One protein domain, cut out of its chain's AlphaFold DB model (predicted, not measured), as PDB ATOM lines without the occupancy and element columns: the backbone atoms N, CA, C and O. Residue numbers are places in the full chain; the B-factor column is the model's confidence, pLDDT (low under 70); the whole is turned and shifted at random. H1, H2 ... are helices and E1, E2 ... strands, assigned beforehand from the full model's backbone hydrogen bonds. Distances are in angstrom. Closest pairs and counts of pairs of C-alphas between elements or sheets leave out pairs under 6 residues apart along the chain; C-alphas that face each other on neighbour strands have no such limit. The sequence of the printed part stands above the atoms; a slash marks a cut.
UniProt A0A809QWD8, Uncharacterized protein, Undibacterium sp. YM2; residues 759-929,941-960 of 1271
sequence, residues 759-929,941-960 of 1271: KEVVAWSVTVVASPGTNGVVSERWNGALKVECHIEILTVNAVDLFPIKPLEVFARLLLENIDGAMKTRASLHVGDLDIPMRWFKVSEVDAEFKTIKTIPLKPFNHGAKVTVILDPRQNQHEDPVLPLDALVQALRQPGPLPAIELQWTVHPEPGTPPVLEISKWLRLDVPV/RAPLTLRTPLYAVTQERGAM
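What this domain is: This is residues 759 to 929 and 941 to 960 of the 1271 residues of an uncharacterized protein of Undibacterium sp. YM2 (UniProt A0A809QWD8). Two strongly twisted sheets are partly face to face with their strands crossed: the long strands E1, E2 and E7, with E5, E6 and E9, make the larger sheet, and the smaller sheet of E4, E3, E8 and E10 covers the end where E1 and E7 finish. H1 packs across the long strands beyond the smaller sheet, and H2 packs on the smaller sheet, at the opposite end of the domain from E6. The 191 printed residues hold two named helices and ten named strands, in the order E1 E2 H1 E3 E4 E5 E6 E7 H2 E8 E9 E10. Both sheets are antiparallel; the larger is branched at E7, and the smaller has the order E4 E3 E8 E10. The class is mostly strand, though under half of the residues, 90 of 191, are in named elements; the whole is compact, with a radius of gyration of the C-alphas of 18.4 A and spans of 58 by 41 by 30 A.

Where its parts are: In the larger sheet, E7 is residues 861 to 872, 35.9 A long, E2 is residues 786 to 796, 32.0 A, and E1 is residues 761 to 771, 29.1 A, with C-alpha 761 at (8.036, 7.132, -50.201). E5 is residues 840 to 846, 18.0 A long, E6 is residues 851 to 853 and E9 is residues 922 to 924. In the smaller sheet, E4 is residues 834 to 838, E3 is residues 826 to 831, E8 is residues 901 to 907, 19.4 A long, and E10 is residues 944 to 952, 25.1 A, ending with C-alpha 952 at (-18.972, -15.914, -32.089). H1 is residues 807 to 815, 12.2 A long, and H2 is residues 886 to 892.

How they stand to each other: E7 has E2 on one side and E5 and E6 on the other side; N 867 and O 790 are 2.9 A apart, N 842 and O 870 2.9 A, and N 851 and O 864 2.8 A. E1 and E2 form a hairpin, with N 767 and O 791 2.8 A apart. E9 is an edge strand and the antiparallel neighbour of E5, with N 841 and O 923 within hydrogen-bond range at 2.8 A. The two sheets form a sandwich, two sheets face to face, with the facing parts 10.0 A centre to centre and the strands at 51 degrees. The closest C-alphas of E1 and E10 are those of Ala 770 and Thr 948, 6.5 A apart. In the smaller sheet, these N and O pairs of neighbour strands are within hydrogen-bond range: N 829 and O 836 of the hairpin E3 and E4, 2.8 A apart, N 904 and O 828 of E8 and E3, 2.8 A apart, and N 948 and O 903 of E10 and E8, 2.9 A apart. E4 runs on into E5 across one residue, at 57 degrees. H1 is on the larger sheet at a height over the sheet of 7.7 A, only just over E2 and E7, with 3 of its C-alphas falling on each; it runs across the strands, at 83 degrees to E2 on the local plane. H2 is on the smaller sheet at a height over the sheet of 8.2 A, and its closest C-alpha to E3 is that of Ala 891, 6.8 A from that of Val 831. In H1 and H2 every O i to N i+4 pair is within hydrogen-bond range.

The domain as a whole: The two C-alphas farthest apart, those of Val 800 and Pro 895, are 59.1 A apart. Residues 930 to 940 are not printed, and C-alphas 929 and 941 are 20.8 A apart across this cut, in the link E9 to E10. The long links are E1 to E2, E7 to H2 and E8 to E9. The mean pLDDT of the printed part of this model is 78.0, and 48 residues are under 70, among them residues 798 to 804, 853 to 860 and 955 to 960.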
ATOM      1  N   LYS A 759       9.149  13.140 -50.876       59.16
ATOM      2  CA  LYS A 759       9.185  12.567 -52.243       59.16
ATOM      3  C   LYS A 759       9.802  11.161 -52.352       59.16
ATOM      4  O   LYS A 759       9.861  10.607 -53.446       59.16
ATOM      5  N   GLU A 760      10.298  10.598 -51.255       68.25
ATOM      6  CA  GLU A 760      11.041   9.338 -51.230       68.25
ATOM      7  C   GLU A 760      10.194   8.100 -50.921       68.25
ATOM      8  O   GLU A 760      10.693   6.987 -51.096       68.25
ATOM      9  N   VAL A 761       8.942   8.262 -50.469       73.62
ATOM     10  CA  VAL A 761       8.036   7.132 -50.201       73.62
ATOM     11  C   VAL A 761       7.448   6.610 -51.512       73.62
ATOM     12  O   VAL A 761       6.554   7.214 -52.101       73.62
ATOM     13  N   VAL A 762       7.950   5.455 -51.951       77.19
ATOM     14  CA  VAL A 762       7.571   4.775 -53.202       77.19
ATOM     15  C   VAL A 762       6.256   4.015 -53.050       77.19
ATOM     16  O   VAL A 762       5.447   3.954 -53.973       77.19
ATOM     17  N   ALA A 763       6.053   3.393 -51.891       80.06
ATOM     18  CA  ALA A 763       4.853   2.636 -51.575       80.06
ATOM     19  C   ALA A 763       4.650   2.558 -50.061       80.06
ATOM     20  O   ALA A 763       5.594   2.715 -49.286       80.06
ATOM     21  N   TRP A 764       3.421   2.281 -49.649       84.19
ATOM     22  CA  TRP A 764       3.054   2.049 -48.259       84.19
ATOM     23  C   TRP A 764       1.925   1.022 -48.167       84.19
ATOM     24  O   TRP A 764       1.110   0.893 -49.087       84.19
ATOM     25  N   SER A 765       1.853   0.325 -47.037       85.69
ATOM     26  CA  SER A 765       0.712  -0.498 -46.647       85.69
ATOM     27  C   SER A 765       0.407  -0.326 -45.157       85.69
ATOM     28  O   SER A 765       1.283  -0.006 -44.353       85.69
ATOM     29  N   VAL A 766      -0.856  -0.531 -44.787       84.88
ATOM     30  CA  VAL A 766      -1.280  -0.706 -43.399       84.88
ATOM     31  C   VAL A 766      -2.137  -1.964 -43.324       84.88
ATOM     32  O   VAL A 766      -3.226  -2.017 -43.895       84.88
ATOM     33  N   THR A 767      -1.628  -2.985 -42.634       86.62
ATOM     34  CA  THR A 767      -2.371  -4.205 -42.295       86.62
ATOM     35  C   THR A 767      -3.098  -3.978 -40.975       86.62
ATOM     36  O   THR A 767      -2.466  -3.680 -39.964       86.62
ATOM     37  N   VAL A 768      -4.418  -4.110 -40.983       83.62
ATOM     38  CA  VAL A 768      -5.307  -3.851 -39.849       83.62
ATOM     39  C   VAL A 768      -5.811  -5.185 -39.309       83.62
ATOM     40  O   VAL A 768      -6.608  -5.857 -39.958       83.62
ATOM     41  N   VAL A 769      -5.346  -5.571 -38.121       82.88
ATOM     42  CA  VAL A 769      -5.679  -6.841 -37.456       82.88
ATOM     43  C   VAL A 769      -6.655  -6.564 -36.315       82.88
ATOM     44  O   VAL A 769      -6.291  -5.910 -35.337       82.88
ATOM     45  N   ALA A 770      -7.892  -7.059 -36.395       79.31
ATOM     46  CA  ALA A 770      -8.844  -6.898 -35.296       79.31
ATOM     47  C   ALA A 770      -8.657  -8.019 -34.273       79.31
ATOM     48  O   ALA A 770      -8.796  -9.198 -34.593       79.31
ATOM     49  N   SER A 771      -8.382  -7.663 -33.023       75.31
ATOM     50  CA  SER A 771      -8.286  -8.602 -31.915       75.31
ATOM     51  C   SER A 771      -9.129  -8.102 -30.737       75.31
ATOM     52  O   SER A 771      -8.677  -7.244 -29.979       75.31
ATOM     53  N   PRO A 772     -10.298  -8.703 -30.442       61.78
ATOM     54  CA  PRO A 772     -10.709  -8.776 -29.040       61.78
ATOM     55  C   PRO A 772      -9.551  -9.408 -28.236       61.78
ATOM     56  O   PRO A 772      -8.691 -10.081 -28.818       61.78
ATOM     57  N   GLY A 773      -9.487  -9.228 -26.910       60.44
ATOM     58  CA  GLY A 773      -8.374  -9.748 -26.074       60.44
ATOM     59  C   GLY A 773      -8.138 -11.274 -26.154       60.44
ATOM     60  O   GLY A 773      -7.175 -11.805 -25.615       60.44
ATOM     61  N   THR A 774      -9.031 -11.953 -26.863       57.66
ATOM     62  CA  THR A 774      -9.238 -13.374 -27.131       57.66
ATOM     63  C   THR A 774      -8.860 -13.808 -28.566       57.66
ATOM     64  O   THR A 774      -9.274 -14.879 -28.995       57.66
ATOM     65  N   ASN A 775      -8.070 -13.023 -29.317       67.31
ATOM     66  CA  ASN A 775      -7.578 -13.343 -30.678       67.31
ATOM     67  C   ASN A 775      -8.698 -13.665 -31.699       67.31
ATOM     68  O   ASN A 775      -8.753 -14.752 -32.270       67.31
ATOM     69  N   GLY A 776      -9.625 -12.727 -31.905       66.81
ATOM     70  CA  GLY A 776     -10.695 -12.845 -32.916       66.81
ATOM     71  C   GLY A 776     -11.968 -13.565 -32.457       66.81
ATOM     72  O   GLY A 776     -12.973 -13.515 -33.161       66.81
ATOM     73  N   VAL A 777     -11.957 -14.196 -31.280       75.62
ATOM     74  CA  VAL A 777     -13.123 -14.880 -30.689       75.62
ATOM     75  C   VAL A 777     -13.906 -13.935 -29.774       75.62
ATOM     76  O   VAL A 777     -13.299 -13.239 -28.967       75.62
ATOM     77  N   VAL A 778     -15.238 -13.929 -29.833       80.94
ATOM     78  CA  VAL A 778     -16.106 -13.090 -28.982       80.94
ATOM     79  C   VAL A 778     -17.278 -13.891 -28.408       80.94
ATOM     80  O   VAL A 778     -17.734 -14.853 -29.019       80.94
ATOM     81  N   SER A 779     -17.774 -13.503 -27.232       82.06
ATOM     82  CA  SER A 779     -18.864 -14.184 -26.512       82.06
ATOM     83  C   SER A 779     -19.873 -13.186 -25.944       82.06
ATOM     84  O   SER A 779     -19.629 -11.982 -25.959       82.06
ATOM     85  N   GLU A 780     -20.974 -13.663 -25.357       82.06
ATOM     86  CA  GLU A 780     -21.945 -12.809 -24.650       82.06
ATOM     87  C   GLU A 780     -21.396 -12.130 -23.375       82.06
ATOM     88  O   GLU A 780     -22.119 -11.398 -22.707       82.06
ATOM     89  N   ARG A 781     -20.119 -12.347 -23.024       78.62
ATOM     90  CA  ARG A 781     -19.402 -11.579 -21.988       78.62
ATOM     91  C   ARG A 781     -18.537 -10.453 -22.559       78.62
ATOM     92  O   ARG A 781     -17.871  -9.754 -21.801       78.62
ATOM     93  N   TRP A 782     -18.501 -10.292 -23.877       85.19
ATOM     94  CA  TRP A 782     -17.765  -9.218 -24.525       85.19
ATOM     95  C   TRP A 782     -18.513  -7.885 -24.374       85.19
ATOM     96  O   TRP A 782     -19.720  -7.801 -24.574       85.19
ATOM     97  N   ASN A 783     -17.775  -6.826 -24.049       83.00
ATOM     98  CA  ASN A 783     -18.274  -5.452 -23.924       83.00
ATOM     99  C   ASN A 783     -18.360  -4.697 -25.266       83.00
ATOM    100  O   ASN A 783     -18.645  -3.504 -25.282       83.00
ATOM    101  N   GLY A 784     -18.088  -5.370 -26.390       85.69
ATOM    102  CA  GLY A 784     -18.045  -4.768 -27.726       85.69
ATOM    103  C   GLY A 784     -16.784  -3.943 -28.018       85.69
ATOM    104  O   GLY A 784     -16.548  -3.598 -29.172       85.69
ATOM    105  N   ALA A 785     -15.943  -3.655 -27.016       88.38
ATOM    106  CA  ALA A 785     -14.705  -2.907 -27.210       88.38
ATOM    107  C   ALA A 785     -13.629  -3.783 -27.873       88.38
ATOM    108  O   ALA A 785     -13.417  -4.943 -27.501       88.38
ATOM    109  N   LEU A 786     -12.932  -3.228 -28.862       88.06
ATOM    110  CA  LEU A 786     -12.087  -3.979 -29.786       88.06
ATOM    111  C   LEU A 786     -10.690  -3.355 -29.889       88.06
ATOM    112  O   LEU A 786     -10.559  -2.191 -30.265       88.06
ATOM    113  N   LYS A 787      -9.640  -4.135 -29.594       89.19
ATOM    114  CA  LYS A 787      -8.249  -3.744 -29.864       89.19
ATOM    115  C   LYS A 787      -7.939  -4.046 -31.332       89.19
ATOM    116  O   LYS A 787      -8.190  -5.143 -31.825       89.19
ATOM    117  N   VAL A 788      -7.418  -3.063 -32.050       88.88
ATOM    118  CA  VAL A 788      -7.096  -3.144 -33.475       88.88
ATOM    119  C   VAL A 788      -5.616  -2.824 -33.640       88.88
ATOM    120  O   VAL A 788      -5.159  -1.735 -33.293       88.88
ATOM    121  N   GLU A 789      -4.847  -3.786 -34.139       90.25
ATOM    122  CA  GLU A 789      -3.406  -3.648 -34.340       90.25
ATOM    123  C   GLU A 789      -3.128  -3.279 -35.799       90.25
ATOM    124  O   GLU A 789      -3.386  -4.058 -36.716       90.25
ATOM    125  N   CYS A 790      -2.617  -2.070 -36.018       90.50
ATOM    126  CA  CYS A 790      -2.298  -1.527 -37.330       90.50
ATOM    127  C   CYS A 790      -0.786  -1.633 -37.564       90.50
ATOM    128  O   CYS A 790       0.011  -0.923 -36.944       90.50
ATOM    129  N   HIS A 791      -0.391  -2.537 -38.455       89.88
ATOM    130  CA  HIS A 791       0.988  -2.753 -38.877       89.88
ATOM    131  C   HIS A 791       1.264  -1.952 -40.144       89.88
ATOM    132  O   HIS A 791       0.666  -2.209 -41.187       89.88
ATOM    133  N   ILE A 792       2.150  -0.969 -40.034       88.75
ATOM    134  CA  ILE A 792       2.463   0.011 -41.071       88.75
ATOM    135  C   ILE A 792       3.791  -0.386 -41.708       88.75
ATOM    136  O   ILE A 792       4.784  -0.525 -40.992       88.75
ATOM    137  N   GLU A 793       3.822  -0.518 -43.030       87.56
ATOM    138  CA  GLU A 793       5.041  -0.744 -43.808       87.56
ATOM    139  C   GLU A 793       5.210   0.393 -44.830       87.56
ATOM    140  O   GLU A 793       4.260   0.781 -45.514       87.56
ATOM    141  N   ILE A 794       6.420   0.941 -44.934       85.31
ATOM    142  CA  ILE A 794       6.783   2.027 -45.853       85.31
ATOM    143  C   ILE A 794       8.004   1.603 -46.666       85.31
ATOM    144  O   ILE A 794       9.013   1.164 -46.115       85.31
ATOM    145  N   LEU A 795       7.929   1.797 -47.980       82.00
ATOM    146  CA  LEU A 795       9.009   1.557 -48.925       82.00
ATOM    147  C   LEU A 795       9.640   2.883 -49.368       82.00
ATOM    148  O   LEU A 795       8.946   3.711 -49.962       82.00
ATOM    149  N   THR A 796      10.944   3.076 -49.150       78.44
ATOM    150  CA  THR A 796      11.659   4.318 -49.502       78.44
ATOM    151  C   THR A 796      12.834   4.126 -50.458       78.44
ATOM    152  O   THR A 796      13.507   3.093 -50.471       78.44
ATOM    153  N   VAL A 797      13.124   5.149 -51.270       75.44
ATOM    154  CA  VAL A 797      14.286   5.144 -52.185       75.44
ATOM    155  C   VAL A 797      15.618   5.265 -51.425       75.44
ATOM    156  O   VAL A 797      16.618   4.653 -51.821       75.44
ATOM    157  N   ASN A 798      15.639   6.025 -50.328       68.38
ATOM    158  CA  ASN A 798      16.819   6.269 -49.501       68.38
ATOM    159  C   ASN A 798      16.570   5.864 -48.039       68.38
ATOM    160  O   ASN A 798      15.451   5.919 -47.535       68.38
ATOM    161  N   ALA A 799      17.635   5.429 -47.362       62.12
ATOM    162  CA  ALA A 799      17.582   4.935 -45.983       62.12
ATOM    163  C   ALA A 799      17.675   6.036 -44.914       62.12
ATOM    164  O   ALA A 799      17.633   5.723 -43.726       62.12
ATOM    165  N   VAL A 800      17.920   7.286 -45.320       55.56
ATOM    166  CA  VAL A 800      18.557   8.298 -44.459       55.56
ATOM    167  C   VAL A 800      17.604   9.430 -44.051       55.56
ATOM    168  O   VAL A 800      17.809  10.010 -42.991       55.56
ATOM    169  N   ASP A 801      16.525   9.691 -44.799       54.00
ATOM    170  CA  ASP A 801      15.783  10.961 -44.678       54.00
ATOM    171  C   ASP A 801      14.348  10.853 -44.103       54.00
ATOM    172  O   ASP A 801      13.632  11.849 -44.020       54.00
ATOM    173  N   LEU A 802      13.923   9.682 -43.597       55.59
ATOM    174  CA  LEU A 802      12.647   9.533 -42.854       55.59
ATOM    175  C   LEU A 802      12.672  10.102 -41.414       55.59
ATOM    176  O   LEU A 802      11.670  10.031 -40.702       55.59
ATOM    177  N   PHE A 803      13.807  10.642 -40.962       54.78
ATOM    178  CA  PHE A 803      14.155  10.758 -39.540       54.78
ATOM    179  C   PHE A 803      13.411  11.772 -38.631       54.78
ATOM    180  O   PHE A 803      13.763  11.825 -37.452       54.78
ATOM    181  N   PRO A 804      12.372  12.523 -39.061       63.66
ATOM    182  CA  PRO A 804      11.472  13.185 -38.107       63.66
ATOM    183  C   PRO A 804      10.059  12.574 -37.998       63.66
ATOM    184  O   PRO A 804       9.345  12.919 -37.054       63.66
ATOM    185  N   ILE A 805       9.612  11.707 -38.921       72.81
ATOM    186  CA  ILE A 805       8.187  11.318 -38.980       72.81
ATOM    187  C   ILE A 805       7.884  10.142 -38.042       72.81
ATOM    188  O   ILE A 805       8.332   9.012 -38.244       72.81
ATOM    189  N   LYS A 806       7.055  10.398 -37.025       86.38
ATOM    190  CA  LYS A 806       6.640   9.387 -36.041       86.38
ATOM    191  C   LYS A 806       5.623   8.405 -36.646       86.38
ATOM    192  O   LYS A 806       4.731   8.849 -37.374       86.38
ATOM    193  N   PRO A 807       5.637   7.105 -36.282       89.56
ATOM    194  CA  PRO A 807       4.648   6.133 -36.765       89.56
ATOM    195  C   PRO A 807       3.184   6.535 -36.557       89.56
ATOM    196  O   PRO A 807       2.346   6.267 -37.415       89.56
ATOM    197  N   LEU A 808       2.882   7.239 -35.461       90.06
ATOM    198  CA  LEU A 808       1.548   7.779 -35.183       90.06
ATOM    199  C   LEU A 808       1.089   8.820 -36.218       90.06
ATOM    200  O   LEU A 808      -0.081   8.854 -36.590       90.06
ATOM    201  N   GLU A 809       2.009   9.662 -36.690       85.75
ATOM    202  CA  GLU A 809       1.716  10.708 -37.669       85.75
ATOM    203  C   GLU A 809       1.509  10.114 -39.067       85.75
ATOM    204  O   GLU A 809       0.571  10.494 -39.767       85.75
ATOM    205  N   VAL A 810       2.333   9.128 -39.443       85.81
ATOM    206  CA  VAL A 810       2.124   8.324 -40.658       85.81
ATOM    207  C   VAL A 810       0.750   7.667 -40.619       85.81
ATOM    208  O   VAL A 810      -0.024   7.826 -41.557       85.81
ATOM    209  N   PHE A 811       0.423   6.967 -39.533       89.31
ATOM    210  CA  PHE A 811      -0.870   6.308 -39.362       89.31
ATOM    211  C   PHE A 811      -2.050   7.275 -39.543       89.31
ATOM    212  O   PHE A 811      -2.956   6.991 -40.328       89.31
ATOM    213  N   ALA A 812      -2.005   8.435 -38.875       87.00
ATOM    214  CA  ALA A 812      -3.040   9.458 -38.989       87.00
ATOM    215  C   ALA A 812      -3.199   9.939 -40.440       87.00
ATOM    216  O   ALA A 812      -4.304   9.916 -40.967       87.00
ATOM    217  N   ARG A 813      -2.093  10.296 -41.110       83.50
ATOM    218  CA  ARG A 813      -2.076  10.782 -42.504       83.50
ATOM    219  C   ARG A 813      -2.460   9.727 -43.551       83.50
ATOM    220  O   ARG A 813      -2.848  10.101 -44.651       83.50
ATOM    221  N   LEU A 814      -2.305   8.430 -43.266       84.06
ATOM    222  CA  LEU A 814      -2.619   7.358 -44.224       84.06
ATOM    223  C   LEU A 814      -4.064   6.860 -44.147       84.06
ATOM    224  O   LEU A 814      -4.550   6.328 -45.143       84.06
ATOM    225  N   LEU A 815      -4.724   6.968 -42.989       85.31
ATOM    226  CA  LEU A 815      -6.028   6.336 -42.750       85.31
ATOM    227  C   LEU A 815      -7.116   7.273 -42.206       85.31
ATOM    228  O   LEU A 815      -8.285   6.884 -42.234       85.31
ATOM    229  N   LEU A 816      -6.784   8.466 -41.706       85.62
ATOM    230  CA  LEU A 816      -7.738   9.346 -41.026       85.62
ATOM    231  C   LEU A 816      -7.783  10.743 -41.661       85.62
ATOM    232  O   LEU A 816      -6.756  11.353 -41.945       85.62
ATOM    233  N   GLU A 817      -8.990  11.290 -41.783       79.44
ATOM    234  CA  GLU A 817      -9.235  12.669 -42.214       79.44
ATOM    235  C   GLU A 817      -9.852  13.461 -41.051       79.44
ATOM    236  O   GLU A 817     -10.719  12.955 -40.331       79.44
ATOM    237  N   ASN A 818      -9.402  14.703 -40.862       72.19
ATOM    238  CA  ASN A 818      -9.968  15.650 -39.904       72.19
ATOM    239  C   ASN A 818     -10.593  16.825 -40.661       72.19
ATOM    240  O   ASN A 818      -9.917  17.470 -41.466       72.19
ATOM    241  N   ILE A 819     -11.863  17.117 -40.386       66.62
ATOM    242  CA  ILE A 819     -12.554  18.306 -40.894       66.62
ATOM    243  C   ILE A 819     -13.210  19.008 -39.705       66.62
ATOM    244  O   ILE A 819     -13.908  18.387 -38.910       66.62
ATOM    245  N   ASP A 820     -12.918  20.302 -39.565       65.00
ATOM    246  CA  ASP A 820     -13.436  21.198 -38.521       65.00
ATOM    247  C   ASP A 820     -13.258  20.698 -37.067       65.00
ATOM    248  O   ASP A 820     -13.970  21.111 -36.154       65.00
ATOM    249  N   GLY A 821     -12.262  19.834 -36.833       63.31
ATOM    250  CA  GLY A 821     -11.939  19.260 -35.521       63.31
ATOM    251  C   GLY A 821     -12.598  17.906 -35.231       63.31
ATOM    252  O   GLY A 821     -12.315  17.322 -34.184       63.31
ATOM    253  N   ALA A 822     -13.432  17.393 -36.139       66.25
ATOM    254  CA  ALA A 822     -14.037  16.065 -36.063       66.25
ATOM    255  C   ALA A 822     -13.285  15.052 -36.946       66.25
ATOM    256  O   ALA A 822     -12.854  15.357 -38.063       66.25
ATOM    257  N   MET A 823     -13.133  13.819 -36.451       76.50
ATOM    258  CA  MET A 823     -12.558  12.726 -37.237       76.50
ATOM    259  C   MET A 823     -13.626  12.097 -38.131       76.50
ATOM    260  O   MET A 823     -14.497  11.390 -37.631       76.50
ATOM    261  N   LYS A 824     -13.471  12.223 -39.451       77.38
ATOM    262  CA  LYS A 824     -14.405  11.664 -40.444       77.38
ATOM    263  C   LYS A 824     -14.390  10.136 -40.581       77.38
ATOM    264  O   LYS A 824     -14.987   9.586 -41.500       77.38
ATOM    265  N   THR A 825     -13.707   9.423 -39.691       83.12
ATOM    266  CA  THR A 825     -13.741   7.960 -39.680       83.12
ATOM    267  C   THR A 825     -14.961   7.462 -38.899       83.12
ATOM    268  O   THR A 825     -15.231   7.908 -37.785       83.12
ATOM    269  N   ARG A 826     -15.690   6.508 -39.490       87.12
ATOM    270  CA  ARG A 826     -16.797   5.780 -38.854       87.12
ATOM    271  C   ARG A 826     -16.409   4.316 -38.685       87.12
ATOM    272  O   ARG A 826     -15.824   3.731 -39.597       87.12
ATOM    273  N   ALA A 827     -16.746   3.710 -37.554       90.12
ATOM    274  CA  ALA A 827     -16.643   2.268 -37.371       90.12
ATOM    275  C   ALA A 827     -17.938   1.718 -36.776       90.12
ATOM    276  O   ALA A 827     -18.619   2.402 -36.012       90.12
ATOM    277  N   SER A 828     -18.262   0.480 -37.111       90.94
ATOM    278  CA  SER A 828     -19.443  -0.222 -36.638       90.94
ATOM    279  C   SER A 828     -19.174  -1.716 -36.482       90.94
ATOM    280  O   SER A 828     -18.261  -2.282 -37.086       90.94
ATOM    281  N   LEU A 829     -19.946  -2.349 -35.607       91.38
ATOM    282  CA  LEU A 829     -19.913  -3.773 -35.327       91.38
ATOM    283  C   LEU A 829     -21.249  -4.371 -35.758       91.38
ATOM    284  O   LEU A 829     -22.261  -4.188 -35.082       91.38
ATOM    285  N   HIS A 830     -21.226  -5.112 -36.859       91.06
ATOM    286  CA  HIS A 830     -22.381  -5.858 -37.338       91.06
ATOM    287  C   HIS A 830     -22.441  -7.217 -36.634       91.06
ATOM    288  O   HIS A 830     -21.418  -7.895 -36.501       91.06
ATOM    289  N   VAL A 831     -23.631  -7.605 -36.178       90.00
ATOM    290  CA  VAL A 831     -23.927  -8.862 -35.477       90.00
ATOM    291  C   VAL A 831     -25.223  -9.422 -36.067       90.00
ATOM    292  O   VAL A 831     -26.315  -9.207 -35.541       90.00
ATOM    293  N   GLY A 832     -25.110 -10.104 -37.208       87.12
ATOM    294  CA  GLY A 832     -26.272 -10.430 -38.038       87.12
ATOM    295  C   GLY A 832     -26.905  -9.146 -38.575       87.12
ATOM    296  O   GLY A 832     -26.211  -8.339 -39.189       87.12
ATOM    297  N   ASP A 833     -28.194  -8.944 -38.300       84.62
ATOM    298  CA  ASP A 833     -28.937  -7.741 -38.705       84.62
ATOM    299  C   ASP A 833     -28.748  -6.548 -37.744       84.62
ATOM    300  O   ASP A 833     -29.178  -5.434 -38.046       84.62
ATOM    301  N   LEU A 834     -28.121  -6.752 -36.576       88.88
ATOM    302  CA  LEU A 834     -27.846  -5.678 -35.621       88.88
ATOM    303  C   LEU A 834     -26.584  -4.909 -36.026       88.88
ATOM    304  O   LEU A 834     -25.517  -5.505 -36.155       88.88
ATOM    305  N   ASP A 835     -26.690  -3.586 -36.137       89.69
ATOM    306  CA  ASP A 835     -25.560  -2.681 -36.348       89.69
ATOM    307  C   ASP A 835     -25.288  -1.837 -35.088       89.69
ATOM    308  O   ASP A 835     -26.166  -1.117 -34.603       89.69
ATOM    309  N   ILE A 836     -24.081  -1.948 -34.524       90.75
ATOM    310  CA  ILE A 836     -23.657  -1.228 -33.316       90.75
ATOM    311  C   ILE A 836     -22.554  -0.224 -33.700       90.75
ATOM    312  O   ILE A 836     -21.414  -0.637 -33.929       90.75
ATOM    313  N   PRO A 837     -22.819   1.095 -33.727       90.56
ATOM    314  CA  PRO A 837     -21.796   2.082 -34.061       90.56
ATOM    315  C   PRO A 837     -20.737   2.183 -32.955       90.56
ATOM    316  O   PRO A 837     -21.058   2.382 -31.779       90.56
ATOM    317  N   MET A 838     -19.463   2.117 -33.341       91.31
ATOM    318  CA  MET A 838     -18.340   2.464 -32.472       91.31
ATOM    319  C   MET A 838     -18.357   3.976 -32.246       91.31
ATOM    320  O   MET A 838     -18.327   4.754 -33.198       91.31
ATOM    321  N   ARG A 839     -18.411   4.406 -30.985       88.56
ATOM    322  CA  ARG A 839     -18.543   5.822 -30.607       88.56
ATOM    323  C   ARG A 839     -17.209   6.472 -30.284       88.56
ATOM    324  O   ARG A 839     -17.069   7.683 -30.451       88.56
ATOM    325  N   TRP A 840     -16.242   5.679 -29.831       88.81
ATOM    326  CA  TRP A 840     -14.948   6.167 -29.378       88.81
ATOM    327  C   TRP A 840     -13.787   5.434 -30.036       88.81
ATOM    328  O   TRP A 840     -13.848   4.243 -30.341       88.81
ATOM    329  N   PHE A 841     -12.702   6.179 -30.190       90.69
ATOM    330  CA  PHE A 841     -11.422   5.758 -30.730       90.69
ATOM    331  C   PHE A 841     -10.317   6.214 -29.775       90.69
ATOM    332  O   PHE A 841     -10.324   7.357 -29.315       90.69
ATOM    333  N   LYS A 842      -9.345   5.350 -29.482       90.25
ATOM    334  CA  LYS A 842      -8.172   5.688 -28.663       90.25
ATOM    335  C   LYS A 842      -6.937   4.983 -29.187       90.25
ATOM    336  O   LYS A 842      -6.949   3.770 -29.361       90.25
ATOM    337  N   VAL A 843      -5.839   5.712 -29.349       91.50
ATOM    338  CA  VAL A 843      -4.525   5.098 -29.586       91.50
ATOM    339  C   VAL A 843      -3.960   4.652 -28.241       91.50
ATOM    340  O   VAL A 843      -3.770   5.486 -27.356       91.50
ATOM    341  N   SER A 844      -3.713   3.355 -28.050       89.62
ATOM    342  CA  SER A 844      -3.218   2.826 -26.771       89.62
ATOM    343  C   SER A 844      -1.700   2.657 -26.736       89.62
ATOM    344  O   SER A 844      -1.084   2.934 -25.713       89.62
ATOM    345  N   GLU A 845      -1.098   2.200 -27.834       89.38
ATOM    346  CA  GLU A 845       0.329   1.867 -27.939       89.38
ATOM    347  C   GLU A 845       0.834   2.285 -29.325       89.38
ATOM    348  O   GLU A 845       0.111   2.147 -30.312       89.38
ATOM    349  N   VAL A 846       2.076   2.760 -29.421       91.00
ATOM    350  CA  VAL A 846       2.739   3.071 -30.696       91.00
ATOM    351  C   VAL A 846       4.217   2.716 -30.577       91.00
ATOM    352  O   VAL A 846       4.836   3.009 -29.553       91.00
ATOM    353  N   ASP A 847       4.791   2.108 -31.614       87.81
ATOM    354  CA  ASP A 847       6.245   2.000 -31.748       87.81
ATOM    355  C   ASP A 847       6.881   3.398 -31.784       87.81
ATOM    356  O   ASP A 847       6.437   4.267 -32.531       87.81
ATOM    357  N   ALA A 848       7.939   3.618 -30.998       83.62
ATOM    358  CA  ALA A 848       8.576   4.934 -30.891       83.62
ATOM    359  C   ALA A 848       9.110   5.457 -32.241       83.62
ATOM    360  O   ALA A 848       9.020   6.651 -32.522       83.62
ATOM    361  N   GLU A 849       9.633   4.554 -33.076       86.31
ATOM    362  CA  GLU A 849      10.288   4.842 -34.354       86.31
ATOM    363  C   GLU A 849      10.010   3.725 -35.373       86.31
ATOM    364  O   GLU A 849       9.690   2.589 -35.005       86.31
ATOM    365  N   PHE A 850      10.182   4.029 -36.663       84.19
ATOM    366  CA  PHE A 850      10.165   3.025 -37.726       84.19
ATOM    367  C   PHE A 850      11.407   2.133 -37.673       84.19
ATOM    368  O   PHE A 850      12.540   2.600 -37.782       84.19
ATOM    369  N   LYS A 851      11.199   0.820 -37.596       83.88
ATOM    370  CA  LYS A 851      12.269  -0.181 -37.617       83.88
ATOM    371  C   LYS A 851      12.532  -0.594 -39.060       83.88
ATOM    372  O   LYS A 851      11.637  -1.110 -39.727       83.88
ATOM    373  N   THR A 852      13.757  -0.415 -39.550       76.56
ATOM    374  CA  THR A 852      14.143  -0.919 -40.877       76.56
ATOM    375  C   THR A 852      14.057  -2.446 -40.894       76.56
ATOM    376  O   THR A 852      14.809  -3.134 -40.195       76.56
ATOM    377  N   ILE A 853      13.144  -2.986 -41.700       67.75
ATOM    378  CA  ILE A 853      12.981  -4.424 -41.903       67.75
ATOM    379  C   ILE A 853      14.150  -4.871 -42.783       67.75
ATOM    380  O   ILE A 853      14.210  -4.539 -43.964       67.75
ATOM    381  N   LYS A 854      15.109  -5.601 -42.196       56.34
ATOM    382  CA  LYS A 854      16.308  -6.093 -42.895       56.34
ATOM    383  C   LYS A 854      15.965  -7.170 -43.932       56.34
ATOM    384  O   LYS A 854      16.176  -8.359 -43.700       56.34
ATOM    385  N   THR A 855      15.493  -6.746 -45.095       49.28
ATOM    386  CA  THR A 855      15.636  -7.495 -46.342       49.28
ATOM    387  C   THR A 855      17.009  -7.214 -46.974       49.28
ATOM    388  O   THR A 855      17.719  -6.284 -46.592       49.28
ATOM    389  N   ILE A 856      17.416  -8.101 -47.887       48.94
ATOM    390  CA  ILE A 856      18.699  -8.126 -48.622       48.94
ATOM    391  C   ILE A 856      19.053  -6.721 -49.172       48.94
ATOM    392  O   ILE A 856      18.131  -6.026 -49.592       48.94
ATOM    393  N   PRO A 857      20.340  -6.291 -49.205       44.09
ATOM    394  CA  PRO A 857      20.748  -4.909 -49.510       44.09
ATOM    395  C   PRO A 857      20.559  -4.510 -50.987       44.09
ATOM    396  O   PRO A 857      21.510  -4.291 -51.735       44.09
ATOM    397  N   LEU A 858      19.303  -4.380 -51.397       48.50
ATOM    398  CA  LEU A 858      18.856  -3.829 -52.664       48.50
ATOM    399  C   LEU A 858      17.909  -2.675 -52.336       48.50
ATOM    400  O   LEU A 858      16.915  -2.876 -51.645       48.50
ATOM    401  N   LYS A 859      18.202  -1.469 -52.839       56.31
ATOM    402  CA  LYS A 859      17.218  -0.376 -52.832       56.31
ATOM    403  C   LYS A 859      15.969  -0.849 -53.597       56.31
ATOM    404  O   LYS A 859      16.145  -1.442 -54.666       56.31
ATOM    405  N   PRO A 860      14.737  -0.560 -53.144       63.78
ATOM    406  CA  PRO A 860      14.347   0.332 -52.039       63.78
ATOM    407  C   PRO A 860      14.331  -0.308 -50.631       63.78
ATOM    408  O   PRO A 860      14.230  -1.522 -50.486       63.78
ATOM    409  N   PHE A 861      14.390   0.527 -49.587       70.00
ATOM    410  CA  PHE A 861      14.393   0.120 -48.173       70.00
ATOM    411  C   PHE A 861      12.971  -0.066 -47.629       70.00
ATOM    412  O   PHE A 861      12.085   0.718 -47.957       70.00
ATOM    413  N   ASN A 862      12.752  -1.079 -46.781       81.25
ATOM    414  CA  ASN A 862      11.464  -1.333 -46.126       81.25
ATOM    415  C   ASN A 862      11.530  -0.963 -44.631       81.25
ATOM    416  O   ASN A 862      12.442  -1.385 -43.917       81.25
ATOM    417  N   HIS A 863      10.556  -0.192 -44.156       83.12
ATOM    418  CA  HIS A 863      10.462   0.336 -42.798       83.12
ATOM    419  C   HIS A 863       9.114  -0.050 -42.177       83.12
ATOM    420  O   HIS A 863       8.070   0.263 -42.739       83.12
ATOM    421  N   GLY A 864       9.132  -0.706 -41.015       86.88
ATOM    422  CA  GLY A 864       7.937  -1.198 -40.326       86.88
ATOM    423  C   GLY A 864       7.707  -0.550 -38.960       86.88
ATOM    424  O   GLY A 864       8.661  -0.298 -38.222       86.88
ATOM    425  N   ALA A 865       6.445  -0.328 -38.593       90.06
ATOM    426  CA  ALA A 865       6.041   0.097 -37.251       90.06
ATOM    427  C   ALA A 865       4.643  -0.426 -36.882       90.06
ATOM    428  O   ALA A 865       3.835  -0.745 -37.755       90.06
ATOM    429  N   LYS A 866       4.343  -0.493 -35.581       91.50
ATOM    430  CA  LYS A 866       3.022  -0.868 -35.055       91.50
ATOM    431  C   LYS A 866       2.324   0.306 -34.358       91.50
ATOM    432  O   LYS A 866       2.936   1.006 -33.552       91.50
ATOM    433  N   VAL A 867       1.026   0.460 -34.617       91.88
ATOM    434  CA  VAL A 867       0.100   1.341 -33.888       91.88
ATOM    435  C   VAL A 867      -1.077   0.504 -33.390       91.88
ATOM    436  O   VAL A 867      -1.722  -0.188 -34.172       91.88
ATOM    437  N   THR A 868      -1.375   0.565 -32.097       91.56
ATOM    438  CA  THR A 868      -2.535  -0.098 -31.494       91.56
ATOM    439  C   THR A 868      -3.641   0.920 -31.230       91.56
ATOM    440  O   THR A 868      -3.433   1.915 -30.531       91.56
ATOM    441  N   VAL A 869      -4.838   0.626 -31.731       91.62
ATOM    442  CA  VAL A 869      -6.074   1.389 -31.531       91.62
ATOM    443  C   VAL A 869      -7.056   0.577 -30.680       91.62
ATOM    444  O   VAL A 869      -7.052  -0.651 -30.710       91.62
ATOM    445  N   ILE A 870      -7.915   1.258 -29.929       91.25
ATOM    446  CA  ILE A 870      -9.104   0.706 -29.279       91.25
ATOM    447  C   ILE A 870     -10.325   1.413 -29.870       91.25
ATOM    448  O   ILE A 870     -10.385   2.645 -29.862       91.25
ATOM    449  N   LEU A 871     -11.280   0.631 -30.372       91.81
ATOM    450  CA  LEU A 871     -12.611   1.078 -30.781       91.81
ATOM    451  C   LEU A 871     -13.616   0.670 -29.697       91.81
ATOM    452  O   LEU A 871     -13.563  -0.466 -29.226       91.81
ATOM    453  N   ASP A 872     -14.505   1.576 -29.289       90.25
ATOM    454  CA  ASP A 872     -15.457   1.333 -28.197       90.25
ATOM    455  C   ASP A 872     -16.882   1.810 -28.563       90.25
ATOM    456  O   ASP A 872     -17.064   2.983 -28.911       90.25
ATOM    457  N   PRO A 873     -17.904   0.934 -28.506       90.12
ATOM    458  CA  PRO A 873     -19.295   1.272 -28.828       90.12
ATOM    459  C   PRO A 873     -20.079   1.949 -27.691       90.12
ATOM    460  O   PRO A 873     -21.205   2.405 -27.909       90.12
ATOM    461  N   ARG A 874     -19.527   2.014 -26.472       86.12
ATOM    462  CA  ARG A 874     -20.249   2.469 -25.271       86.12
ATOM    463  C   ARG A 874     -20.550   3.966 -25.279       86.12
ATOM    464  O   ARG A 874     -19.887   4.752 -25.957       86.12
ATOM    465  N   GLN A 875     -21.582   4.386 -24.543       80.19
ATOM    466  CA  GLN A 875     -22.027   5.783 -24.596       80.19
ATOM    467  C   GLN A 875     -21.039   6.717 -23.896       80.19
ATOM    468  O   GLN A 875     -20.666   7.738 -24.475       80.19
ATOM    469  N   ASN A 876     -20.581   6.346 -22.699       78.50
ATOM    470  CA  ASN A 876     -19.671   7.154 -21.897       78.50
ATOM    471  C   ASN A 876     -18.276   6.521 -21.799       78.50
ATOM    472  O   ASN A 876     -18.131   5.350 -21.456       78.50
ATOM    473  N   GLN A 877     -17.234   7.340 -21.966       67.31
ATOM    474  CA  GLN A 877     -15.817   6.953 -21.837       67.31
ATOM    475  C   GLN A 877     -15.402   6.403 -20.446       67.31
ATOM    476  O   GLN A 877     -14.259   5.980 -20.269       67.31
ATOM    477  N   HIS A 878     -16.299   6.467 -19.455       60.56
ATOM    478  CA  HIS A 878     -16.083   6.076 -18.056       60.56
ATOM    479  C   HIS A 878     -16.995   4.930 -17.584       60.56
ATOM    480  O   HIS A 878     -16.985   4.613 -16.400       60.56
ATOM    481  N   GLU A 879     -17.787   4.313 -18.467       60.00
ATOM    482  CA  GLU A 879     -18.520   3.093 -18.104       60.00
ATOM    483  C   GLU A 879     -17.533   1.973 -17.739       60.00
ATOM    484  O   GLU A 879     -16.503   1.795 -18.405       60.00
ATOM    485  N   ASP A 880     -17.842   1.217 -16.680       55.91
ATOM    486  CA  ASP A 880     -16.961   0.162 -16.173       55.91
ATOM    487  C   ASP A 880     -16.610  -0.837 -17.289       55.91
ATOM    488  O   ASP A 880     -17.503  -1.297 -18.010       55.91
ATOM    489  N   PRO A 881     -15.329  -1.218 -17.459       57.44
ATOM    490  CA  PRO A 881     -14.877  -2.040 -18.587       57.44
ATOM    491  C   PRO A 881     -15.428  -3.476 -18.579       57.44
ATOM    492  O   PRO A 881     -15.137  -4.244 -19.495       57.44
ATOM    493  N   VAL A 882     -16.195  -3.852 -17.552       60.03
ATOM    494  CA  VAL A 882     -16.618  -5.226 -17.252       60.03
ATOM    495  C   VAL A 882     -18.008  -5.564 -17.807       60.03
ATOM    496  O   VAL A 882     -18.278  -6.736 -18.057       60.03
ATOM    497  N   LEU A 883     -18.895  -4.581 -18.001       70.69
ATOM    498  CA  LEU A 883     -20.288  -4.853 -18.377       70.69
ATOM    499  C   LEU A 883     -20.456  -5.056 -19.900       70.69
ATOM    500  O   LEU A 883     -20.051  -4.190 -20.679       70.69
ATOM    501  N   PRO A 884     -21.059  -6.181 -20.342       76.50
ATOM    502  CA  PRO A 884     -21.464  -6.386 -21.731       76.50
ATOM    503  C   PRO A 884     -22.525  -5.378 -22.193       76.50
ATOM    504  O   PRO A 884     -23.337  -4.921 -21.394       76.50
ATOM    505  N   LEU A 885     -22.577  -5.081 -23.495       82.00
ATOM    506  CA  LEU A 885     -23.694  -4.322 -24.066       82.00
ATOM    507  C   LEU A 885     -24.935  -5.213 -24.189       82.00
ATOM    508  O   LEU A 885     -24.889  -6.205 -24.914       82.00
ATOM    509  N   ASP A 886     -26.061  -4.829 -23.585       81.56
ATOM    510  CA  ASP A 886     -27.302  -5.626 -23.609       81.56
ATOM    511  C   ASP A 886     -27.746  -6.021 -25.027       81.56
ATOM    512  O   ASP A 886     -28.124  -7.168 -25.254       81.56
ATOM    513  N   ALA A 887     -27.638  -5.115 -26.004       83.50
ATOM    514  CA  ALA A 887     -27.976  -5.402 -27.401       83.50
ATOM    515  C   ALA A 887     -27.079  -6.497 -28.017       83.50
ATOM    516  O   ALA A 887     -27.564  -7.373 -28.731       83.50
ATOM    517  N   LEU A 888     -25.781  -6.492 -27.687       85.31
ATOM    518  CA  LEU A 888     -24.822  -7.517 -28.109       85.31
ATOM    519  C   LEU A 888     -25.110  -8.854 -27.407       85.31
ATOM    520  O   LEU A 888     -25.126  -9.895 -28.059       85.31
ATOM    521  N   VAL A 889     -25.399  -8.835 -26.101       84.94
ATOM    522  CA  VAL A 889     -25.805 -10.029 -25.338       84.94
ATOM    523  C   VAL A 889     -27.060 -10.656 -25.941       84.94
ATOM    524  O   VAL A 889     -27.093 -11.866 -26.155       84.94
ATOM    525  N   GLN A 890     -28.076  -9.844 -26.239       84.81
ATOM    526  CA  GLN A 890     -29.329 -10.301 -26.836       84.81
ATOM    527  C   GLN A 890     -29.102 -10.900 -28.226       84.81
ATOM    528  O   GLN A 890     -29.558 -12.014 -28.465       84.81
ATOM    529  N   ALA A 891     -28.356 -10.225 -29.108       85.44
ATOM    530  CA  ALA A 891     -28.056 -10.725 -30.451       85.44
ATOM    531  C   ALA A 891     -27.296 -12.066 -30.430       85.44
ATOM    532  O   ALA A 891     -27.625 -12.979 -31.185       85.44
ATOM    533  N   LEU A 892     -26.326 -12.229 -29.522       84.06
ATOM    534  CA  LEU A 892     -25.549 -13.467 -29.382       84.06
ATOM    535  C   LEU A 892     -26.324 -14.620 -28.713       84.06
ATOM    536  O   LEU A 892     -25.958 -15.784 -28.898       84.06
ATOM    537  N   ARG A 893     -27.395 -14.318 -27.969       81.88
ATOM    538  CA  ARG A 893     -28.315 -15.300 -27.362       81.88
ATOM    539  C   ARG A 893     -29.550 -15.607 -28.213       81.88
ATOM    540  O   ARG A 893     -30.430 -16.341 -27.772       81.88
ATOM    541  N   GLN A 894     -29.666 -15.071 -29.431       80.75
ATOM    542  CA  GLN A 894     -30.818 -15.410 -30.270       80.75
ATOM    543  C   GLN A 894     -30.803 -16.909 -30.645       80.75
ATOM    544  O   GLN A 894     -29.770 -17.437 -31.076       80.75
ATOM    545  N   PRO A 895     -31.938 -17.625 -30.510       68.69
ATOM    546  CA  PRO A 895     -32.027 -19.037 -30.860       68.69
ATOM    547  C   PRO A 895     -32.029 -19.219 -32.387       68.69
ATOM    548  O   PRO A 895     -33.071 -19.251 -33.031       68.69
ATOM    549  N   GLY A 896     -30.841 -19.366 -32.973       74.00
ATOM    550  CA  GLY A 896     -30.649 -19.564 -34.412       74.00
ATOM    551  C   GLY A 896     -29.182 -19.840 -34.769       74.00
ATOM    552  O   GLY A 896     -28.350 -19.930 -33.865       74.00
ATOM    553  N   PRO A 897     -28.823 -20.022 -36.053       74.38
ATOM    554  CA  PRO A 897     -27.414 -20.054 -36.456       74.38
ATOM    555  C   PRO A 897     -26.676 -18.828 -35.897       74.38
ATOM    556  O   PRO A 897     -27.249 -17.744 -35.839       74.38
ATOM    557  N   LEU A 898     -25.425 -19.007 -35.457       77.38
ATOM    558  CA  LEU A 898     -24.654 -17.912 -34.859       77.38
ATOM    559  C   LEU A 898     -24.599 -16.724 -35.835       77.38
ATOM    560  O   LEU A 898     -24.219 -16.938 -36.992       77.38
ATOM    561  N   PRO A 899     -24.957 -15.501 -35.398       81.94
ATOM    562  CA  PRO A 899     -24.929 -14.338 -36.272       81.94
ATOM    563  C   PRO A 899     -23.504 -14.106 -36.775       81.94
ATOM    564  O   PRO A 899     -22.535 -14.256 -36.025       81.94
ATOM    565  N   ALA A 900     -23.367 -13.734 -38.048       85.00
ATOM    566  CA  ALA A 900     -22.084 -13.292 -38.576       85.00
ATOM    567  C   ALA A 900     -21.674 -12.006 -37.847       85.00
ATOM    568  O   ALA A 900     -22.451 -11.051 -37.812       85.00
ATOM    569  N   ILE A 901     -20.478 -11.994 -37.256       87.62
ATOM    570  CA  ILE A 901     -19.942 -10.823 -36.563       87.62
ATOM    571  C   ILE A 901     -18.847 -10.212 -37.421       87.62
ATOM    572  O   ILE A 901     -17.957 -10.922 -37.891       87.62
ATOM    573  N   GLU A 902     -18.887  -8.900 -37.608       89.62
ATOM    574  CA  GLU A 902     -17.926  -8.191 -38.442       89.62
ATOM    575  C   GLU A 902     -17.695  -6.769 -37.930       89.62
ATOM    576  O   GLU A 902     -18.643  -6.011 -37.730       89.62
ATOM    577  N   LEU A 903     -16.427  -6.386 -37.759       90.25
ATOM    578  CA  LEU A 903     -16.060  -4.976 -37.675       90.25
ATOM    579  C   LEU A 903     -16.050  -4.393 -39.091       90.25
ATOM    580  O   LEU A 903     -15.255  -4.833 -39.923       90.25
ATOM    581  N   GLN A 904     -16.839  -3.346 -39.314       90.69
ATOM    582  CA  GLN A 904     -16.677  -2.451 -40.452       90.69
ATOM    583  C   GLN A 904     -16.010  -1.156 -39.995       90.69
ATOM    584  O   GLN A 904     -16.532  -0.447 -39.140       90.69
ATOM    585  N   TRP A 905     -14.846  -0.824 -40.552       90.19
ATOM    586  CA  TRP A 905     -14.138   0.421 -40.230       90.19
ATOM    587  C   TRP A 905     -13.842   1.218 -41.498       90.19
ATOM    588  O   TRP A 905     -13.055   0.801 -42.343       90.19
ATOM    589  N   THR A 906     -14.496   2.371 -41.641       87.00
ATOM    590  CA  THR A 906     -14.307   3.286 -42.771       87.00
ATOM    591  C   THR A 906     -13.124   4.217 -42.507       87.00
ATOM    592  O   THR A 906     -13.157   5.049 -41.595       87.00
ATOM    593  N   VAL A 907     -12.091   4.085 -43.334       86.69
ATOM    594  CA  VAL A 907     -10.855   4.879 -43.330       86.69
ATOM    595  C   VAL A 907     -10.774   5.774 -44.571       86.69
ATOM    596  O   VAL A 907     -11.350   5.475 -45.620       86.69
ATOM    597  N   HIS A 908     -10.067   6.894 -44.439       82.00
ATOM    598  CA  HIS A 908      -9.984   7.974 -45.425       82.00
ATOM    599  C   HIS A 908      -8.523   8.169 -45.871       82.00
ATOM    600  O   HIS A 908      -7.814   9.001 -45.306       82.00
ATOM    601  N   PRO A 909      -8.032   7.401 -46.863       71.38
ATOM    602  CA  PRO A 909      -6.670   7.547 -47.369       71.38
ATOM    603  C   PRO A 909      -6.578   8.713 -48.365       71.38
ATOM    604  O   PRO A 909      -6.427   8.503 -49.570       71.38
ATOM    605  N   GLU A 910      -6.676   9.945 -47.860       68.69
ATOM    606  CA  GLU A 910      -6.599  11.191 -48.635       68.69
ATOM    607  C   GLU A 910      -5.426  12.099 -48.204       68.69
ATOM    608  O   GLU A 910      -4.981  12.023 -47.063       68.69
ATOM    609  N   PRO A 911      -4.956  13.028 -49.065       55.78
ATOM    610  CA  PRO A 911      -3.974  14.063 -48.706       55.78
ATOM    611  C   PRO A 911      -4.498  15.188 -47.791       55.78
ATOM    612  O   PRO A 911      -4.058  16.331 -47.904       55.78
ATOM    613  N   GLY A 912      -5.478  14.897 -46.934       62.66
ATOM    614  CA  GLY A 912      -6.084  15.875 -46.033       62.66
ATOM    615  C   GLY A 912      -5.176  16.260 -44.862       62.66
ATOM    616  O   GLY A 912      -4.140  15.642 -44.613       62.66
ATOM    617  N   THR A 913      -5.594  17.268 -44.096       67.94
ATOM    618  CA  THR A 913      -4.955  17.578 -42.812       67.94
ATOM    619  C   THR A 913      -5.221  16.419 -41.841       67.94
ATOM    620  O   THR A 913      -6.389  16.143 -41.547       67.94
ATOM    621  N   PRO A 914      -4.190  15.723 -41.330       70.88
ATOM    622  CA  PRO A 914      -4.394  14.618 -40.400       70.88
ATOM    623  C   PRO A 914      -4.957  15.123 -39.060       70.88
ATOM    624  O   PRO A 914      -4.656  16.248 -38.645       70.88
ATOM    625  N   PRO A 915      -5.729  14.305 -38.323       75.38
ATOM    626  CA  PRO A 915      -6.047  14.609 -36.933       75.38
ATOM    627  C   PRO A 915      -4.776  14.621 -36.075       75.38
ATOM    628  O   PRO A 915      -3.895  13.772 -36.224       75.38
ATOM    629  N   VAL A 916      -4.705  15.553 -35.121       80.25
ATOM    630  CA  VAL A 916      -3.672  15.535 -34.076       80.25
ATOM    631  C   VAL A 916      -4.030  14.432 -33.081       80.25
ATOM    632  O   VAL A 916      -4.895  14.607 -32.224       80.25
ATOM    633  N   LEU A 917      -3.388  13.272 -33.227       83.12
ATOM    634  CA  LEU A 917      -3.574  12.134 -32.331       83.12
ATOM    635  C   LEU A 917      -2.638  12.231 -31.121       83.12
ATOM    636  O   LEU A 917      -1.427  12.381 -31.267       83.12
ATOM    637  N   GLU A 918      -3.197  12.049 -29.927       84.00
ATOM    638  CA  GLU A 918      -2.448  11.921 -28.674       84.00
ATOM    639  C   GLU A 918      -2.619  10.502 -28.120       84.00
ATOM    640  O   GLU A 918      -3.726   9.956 -28.096       84.00
ATOM    641  N   ILE A 919      -1.521   9.891 -27.664       84.75
ATOM    642  CA  ILE A 919      -1.564   8.556 -27.058       84.75
ATOM    643  C   ILE A 919      -2.416   8.614 -25.784       84.75
ATOM    644  O   ILE A 919      -2.318   9.535 -24.978       84.75
ATOM    645  N   SER A 920      -3.247   7.595 -25.602       84.56
ATOM    646  CA  SER A 920      -4.214   7.423 -24.518       84.56
ATOM    647  C   SER A 920      -5.403   8.392 -24.457       84.56
ATOM    648  O   SER A 920      -6.263   8.203 -23.593       84.56
ATOM    649  N   LYS A 921      -5.533   9.346 -25.385       86.69
ATOM    650  CA  LYS A 921      -6.715  10.212 -25.487       86.69
ATOM    651  C   LYS A 921      -7.855   9.510 -26.223       86.69
ATOM    652  O   LYS A 921      -7.634   8.881 -27.256       86.69
ATOM    653  N   TRP A 922      -9.070   9.633 -25.691       85.12
ATOM    654  CA  TRP A 922     -10.286   9.233 -26.393       85.12
ATOM    655  C   TRP A 922     -10.726  10.346 -27.345       85.12
ATOM    656  O   TRP A 922     -10.789  11.516 -26.968       85.12
ATOM    657  N   LEU A 923     -11.044   9.963 -28.575       86.31
ATOM    658  CA  LEU A 923     -11.625  10.802 -29.614       86.31
ATOM    659  C   LEU A 923     -12.982  10.210 -29.995       86.31
ATOM    660  O   LEU A 923     -13.150   8.988 -30.014       86.31
ATOM    661  N   ARG A 924     -13.957  11.072 -30.278       85.75
ATOM    662  CA  ARG A 924     -15.284  10.647 -30.723       85.75
ATOM    663  C   ARG A 924     -15.242  10.315 -32.217       85.75
ATOM    664  O   ARG A 924     -14.617  11.043 -32.984       85.75
ATOM    665  N   LEU A 925     -15.891   9.220 -32.596       84.31
ATOM    666  CA  LEU A 925     -16.119   8.825 -33.985       84.31
ATOM    667  C   LEU A 925     -17.447   9.407 -34.478       84.31
ATOM    668  O   LEU A 925     -18.405   9.527 -33.701       84.31
ATOM    669  N   ASP A 926     -17.511   9.733 -35.767       72.94
ATOM    670  CA  ASP A 926     -18.759  10.147 -36.400       72.94
ATOM    671  C   ASP A 926     -19.709   8.944 -36.503       72.94
ATOM    672  O   ASP A 926     -19.402   7.911 -37.104       72.94
ATOM    673  N   VAL A 927     -20.886   9.080 -35.889       63.47
ATOM    674  CA  VAL A 927     -21.967   8.090 -35.980       63.47
ATOM    675  C   VAL A 927     -22.619   8.229 -37.361       63.47
ATOM    676  O   VAL A 927     -22.890   9.361 -37.769       63.47
ATOM    677  N   PRO A 928     -22.890   7.131 -38.093       56.78
ATOM    678  CA  PRO A 928     -23.532   7.212 -39.401       56.78
ATOM    679  C   PRO A 928     -24.887   7.928 -39.314       56.78
ATOM    680  O   PRO A 928     -25.802   7.476 -38.631       56.78
ATOM    681  N   VAL A 929     -25.009   9.043 -40.037       57.88
ATOM    682  CA  VAL A 929     -26.286   9.708 -40.309       57.88
ATOM    683  C   VAL A 929     -26.836   9.115 -41.604       57.88
ATOM    684  O   VAL A 929     -26.201   9.233 -42.656       57.88
ATOM    685  N   ARG A 941      -9.639  10.369 -53.025       63.81
ATOM    686  CA  ARG A 941      -9.804   8.910 -52.914       63.81
ATOM    687  C   ARG A 941     -11.050   8.608 -52.091       63.81
ATOM    688  O   ARG A 941     -11.044   8.817 -50.888       63.81
ATOM    689  N   ALA A 942     -12.072   8.040 -52.732       67.38
ATOM    690  CA  ALA A 942     -13.291   7.615 -52.047       67.38
ATOM    691  C   ALA A 942     -12.983   6.764 -50.790       67.38
ATOM    692  O   ALA A 942     -12.134   5.863 -50.893       67.38
ATOM    693  N   PRO A 943     -13.689   6.998 -49.660       76.50
ATOM    694  CA  PRO A 943     -13.507   6.261 -48.412       76.50
ATOM    695  C   PRO A 943     -13.520   4.739 -48.596       76.50
ATOM    696  O   PRO A 943     -14.143   4.197 -49.516       76.50
ATOM    697  N   LEU A 944     -12.803   4.044 -47.717       79.75
ATOM    698  CA  LEU A 944     -12.596   2.600 -47.778       79.75
ATOM    699  C   LEU A 944     -13.065   1.948 -46.481       79.75
ATOM    700  O   LEU A 944     -12.499   2.203 -45.423       79.75
ATOM    701  N   THR A 945     -14.078   1.090 -46.567       82.69
ATOM    702  CA  THR A 945     -14.559   0.291 -45.432       82.69
ATOM    703  C   THR A 945     -13.816  -1.036 -45.372       82.69
ATOM    704  O   THR A 945     -13.983  -1.882 -46.251       82.69
ATOM    705  N   LEU A 946     -13.006  -1.205 -44.330       82.94
ATOM    706  CA  LEU A 946     -12.321  -2.449 -43.980       82.94
ATOM    707  C   LEU A 946     -13.303  -3.396 -43.303       82.94
ATOM    708  O   LEU A 946     -14.096  -2.945 -42.476       82.94
ATOM    709  N   ARG A 947     -13.253  -4.681 -43.661       83.19
ATOM    710  CA  ARG A 947     -14.251  -5.683 -43.252       83.19
ATOM    711  C   ARG A 947     -13.577  -6.843 -42.530       83.19
ATOM    712  O   ARG A 947     -13.050  -7.756 -43.165       83.19
ATOM    713  N   THR A 948     -13.612  -6.822 -41.199       83.50
ATOM    714  CA  THR A 948     -12.872  -7.785 -40.374       83.50
ATOM    715  C   THR A 948     -13.826  -8.713 -39.610       83.50
ATOM    716  O   THR A 948     -14.387  -8.300 -38.591       83.50
ATOM    717  N   PRO A 949     -14.033  -9.964 -40.069       83.19
ATOM    718  CA  PRO A 949     -14.953 -10.895 -39.421       83.19
ATOM    719  C   PRO A 949     -14.427 -11.363 -38.057       83.19
ATOM    720  O   PRO A 949     -13.225 -11.565 -37.884       83.19
ATOM    721  N   LEU A 950     -15.330 -11.574 -37.101       83.06
ATOM    722  CA  LEU A 950     -15.054 -12.070 -35.749       83.06
ATOM    723  C   LEU A 950     -15.848 -13.362 -35.493       83.06
ATOM    724  O   LEU A 950     -16.908 -13.590 -36.078       83.06
ATOM    725  N   TYR A 951     -15.344 -14.224 -34.611       81.31
ATOM    726  CA  TYR A 951     -15.911 -15.552 -34.369       81.31
ATOM    727  C   TYR A 951     -16.731 -15.600 -33.078       81.31
ATOM    728  O   TYR A 951     -16.178 -15.534 -31.980       81.31
ATOM    729  N   ALA A 952     -18.049 -15.758 -33.209       80.44
ATOM    730  CA  ALA A 952     -18.972 -15.914 -32.089       80.44
ATOM    731  C   ALA A 952     -18.799 -17.269 -31.372       80.44
ATOM    732  O   ALA A 952     -18.751 -18.317 -32.017       80.44
ATOM    733  N   VAL A 953     -18.758 -17.259 -30.040       75.94
ATOM    734  CA  VAL A 953     -18.653 -18.443 -29.172       75.94
ATOM    735  C   VAL A 953     -19.509 -18.197 -27.925       75.94
ATOM    736  O   VAL A 953     -19.128 -17.387 -27.083       75.94
ATOM    737  N   THR A 954     -20.675 -18.850 -27.816       73.00
ATOM    738  CA  THR A 954     -21.717 -18.464 -26.840       73.00
ATOM    739  C   THR A 954     -22.100 -19.556 -25.835       73.00
ATOM    740  O   THR A 954     -22.146 -20.746 -26.167       73.00
ATOM    741  N   GLN A 955     -22.385 -19.158 -24.588       61.62
ATOM    742  CA  GLN A 955     -22.628 -20.089 -23.469       61.62
ATOM    743  C   GLN A 955     -23.812 -21.034 -23.697       61.62
ATOM    744  O   GLN A 955     -23.695 -22.231 -23.440       61.62
ATOM    745  N   GLU A 956     -24.914 -20.534 -24.256       58.88
ATOM    746  CA  GLU A 956     -26.117 -21.331 -24.548       58.88
ATOM    747  C   GLU A 956     -25.876 -22.428 -25.601       58.88
ATOM    748  O   GLU A 956     -26.616 -23.406 -25.662       58.88
ATOM    749  N   ARG A 957     -24.804 -22.311 -26.398       55.25
ATOM    750  CA  ARG A 957     -24.376 -23.309 -27.394       55.25
ATOM    751  C   ARG A 957     -23.262 -24.227 -26.880       55.25
ATOM    752  O   ARG A 957     -22.560 -24.854 -27.670       55.25
ATOM    753  N   GLY A 958     -23.103 -24.315 -25.558       45.12
ATOM    754  CA  GLY A 958     -22.142 -25.197 -24.892       45.12
ATOM    755  C   GLY A 958     -20.740 -24.609 -24.713       45.12
ATOM    756  O   GLY A 958     -19.848 -25.310 -24.233       45.12
ATOM    757  N   ALA A 959     -20.514 -23.334 -25.051       48.69
ATOM    758  CA  ALA A 959     -19.228 -22.687 -24.812       48.69
ATOM    759  C   ALA A 959     -19.090 -22.224 -23.353       48.69
ATOM    760  O   ALA A 959     -19.299 -21.061 -23.015       48.69
ATOM    761  N   MET A 960     -18.733 -23.155 -22.468       45.25
ATOM    762  CA  MET A 960     -18.449 -22.850 -21.065       45.25
ATOM    763  C   MET A 960     -17.319 -21.797 -20.923       45.25
ATOM    764  O   MET A 960     -16.415 -21.751 -21.763       45.25
TER     765      MET A 960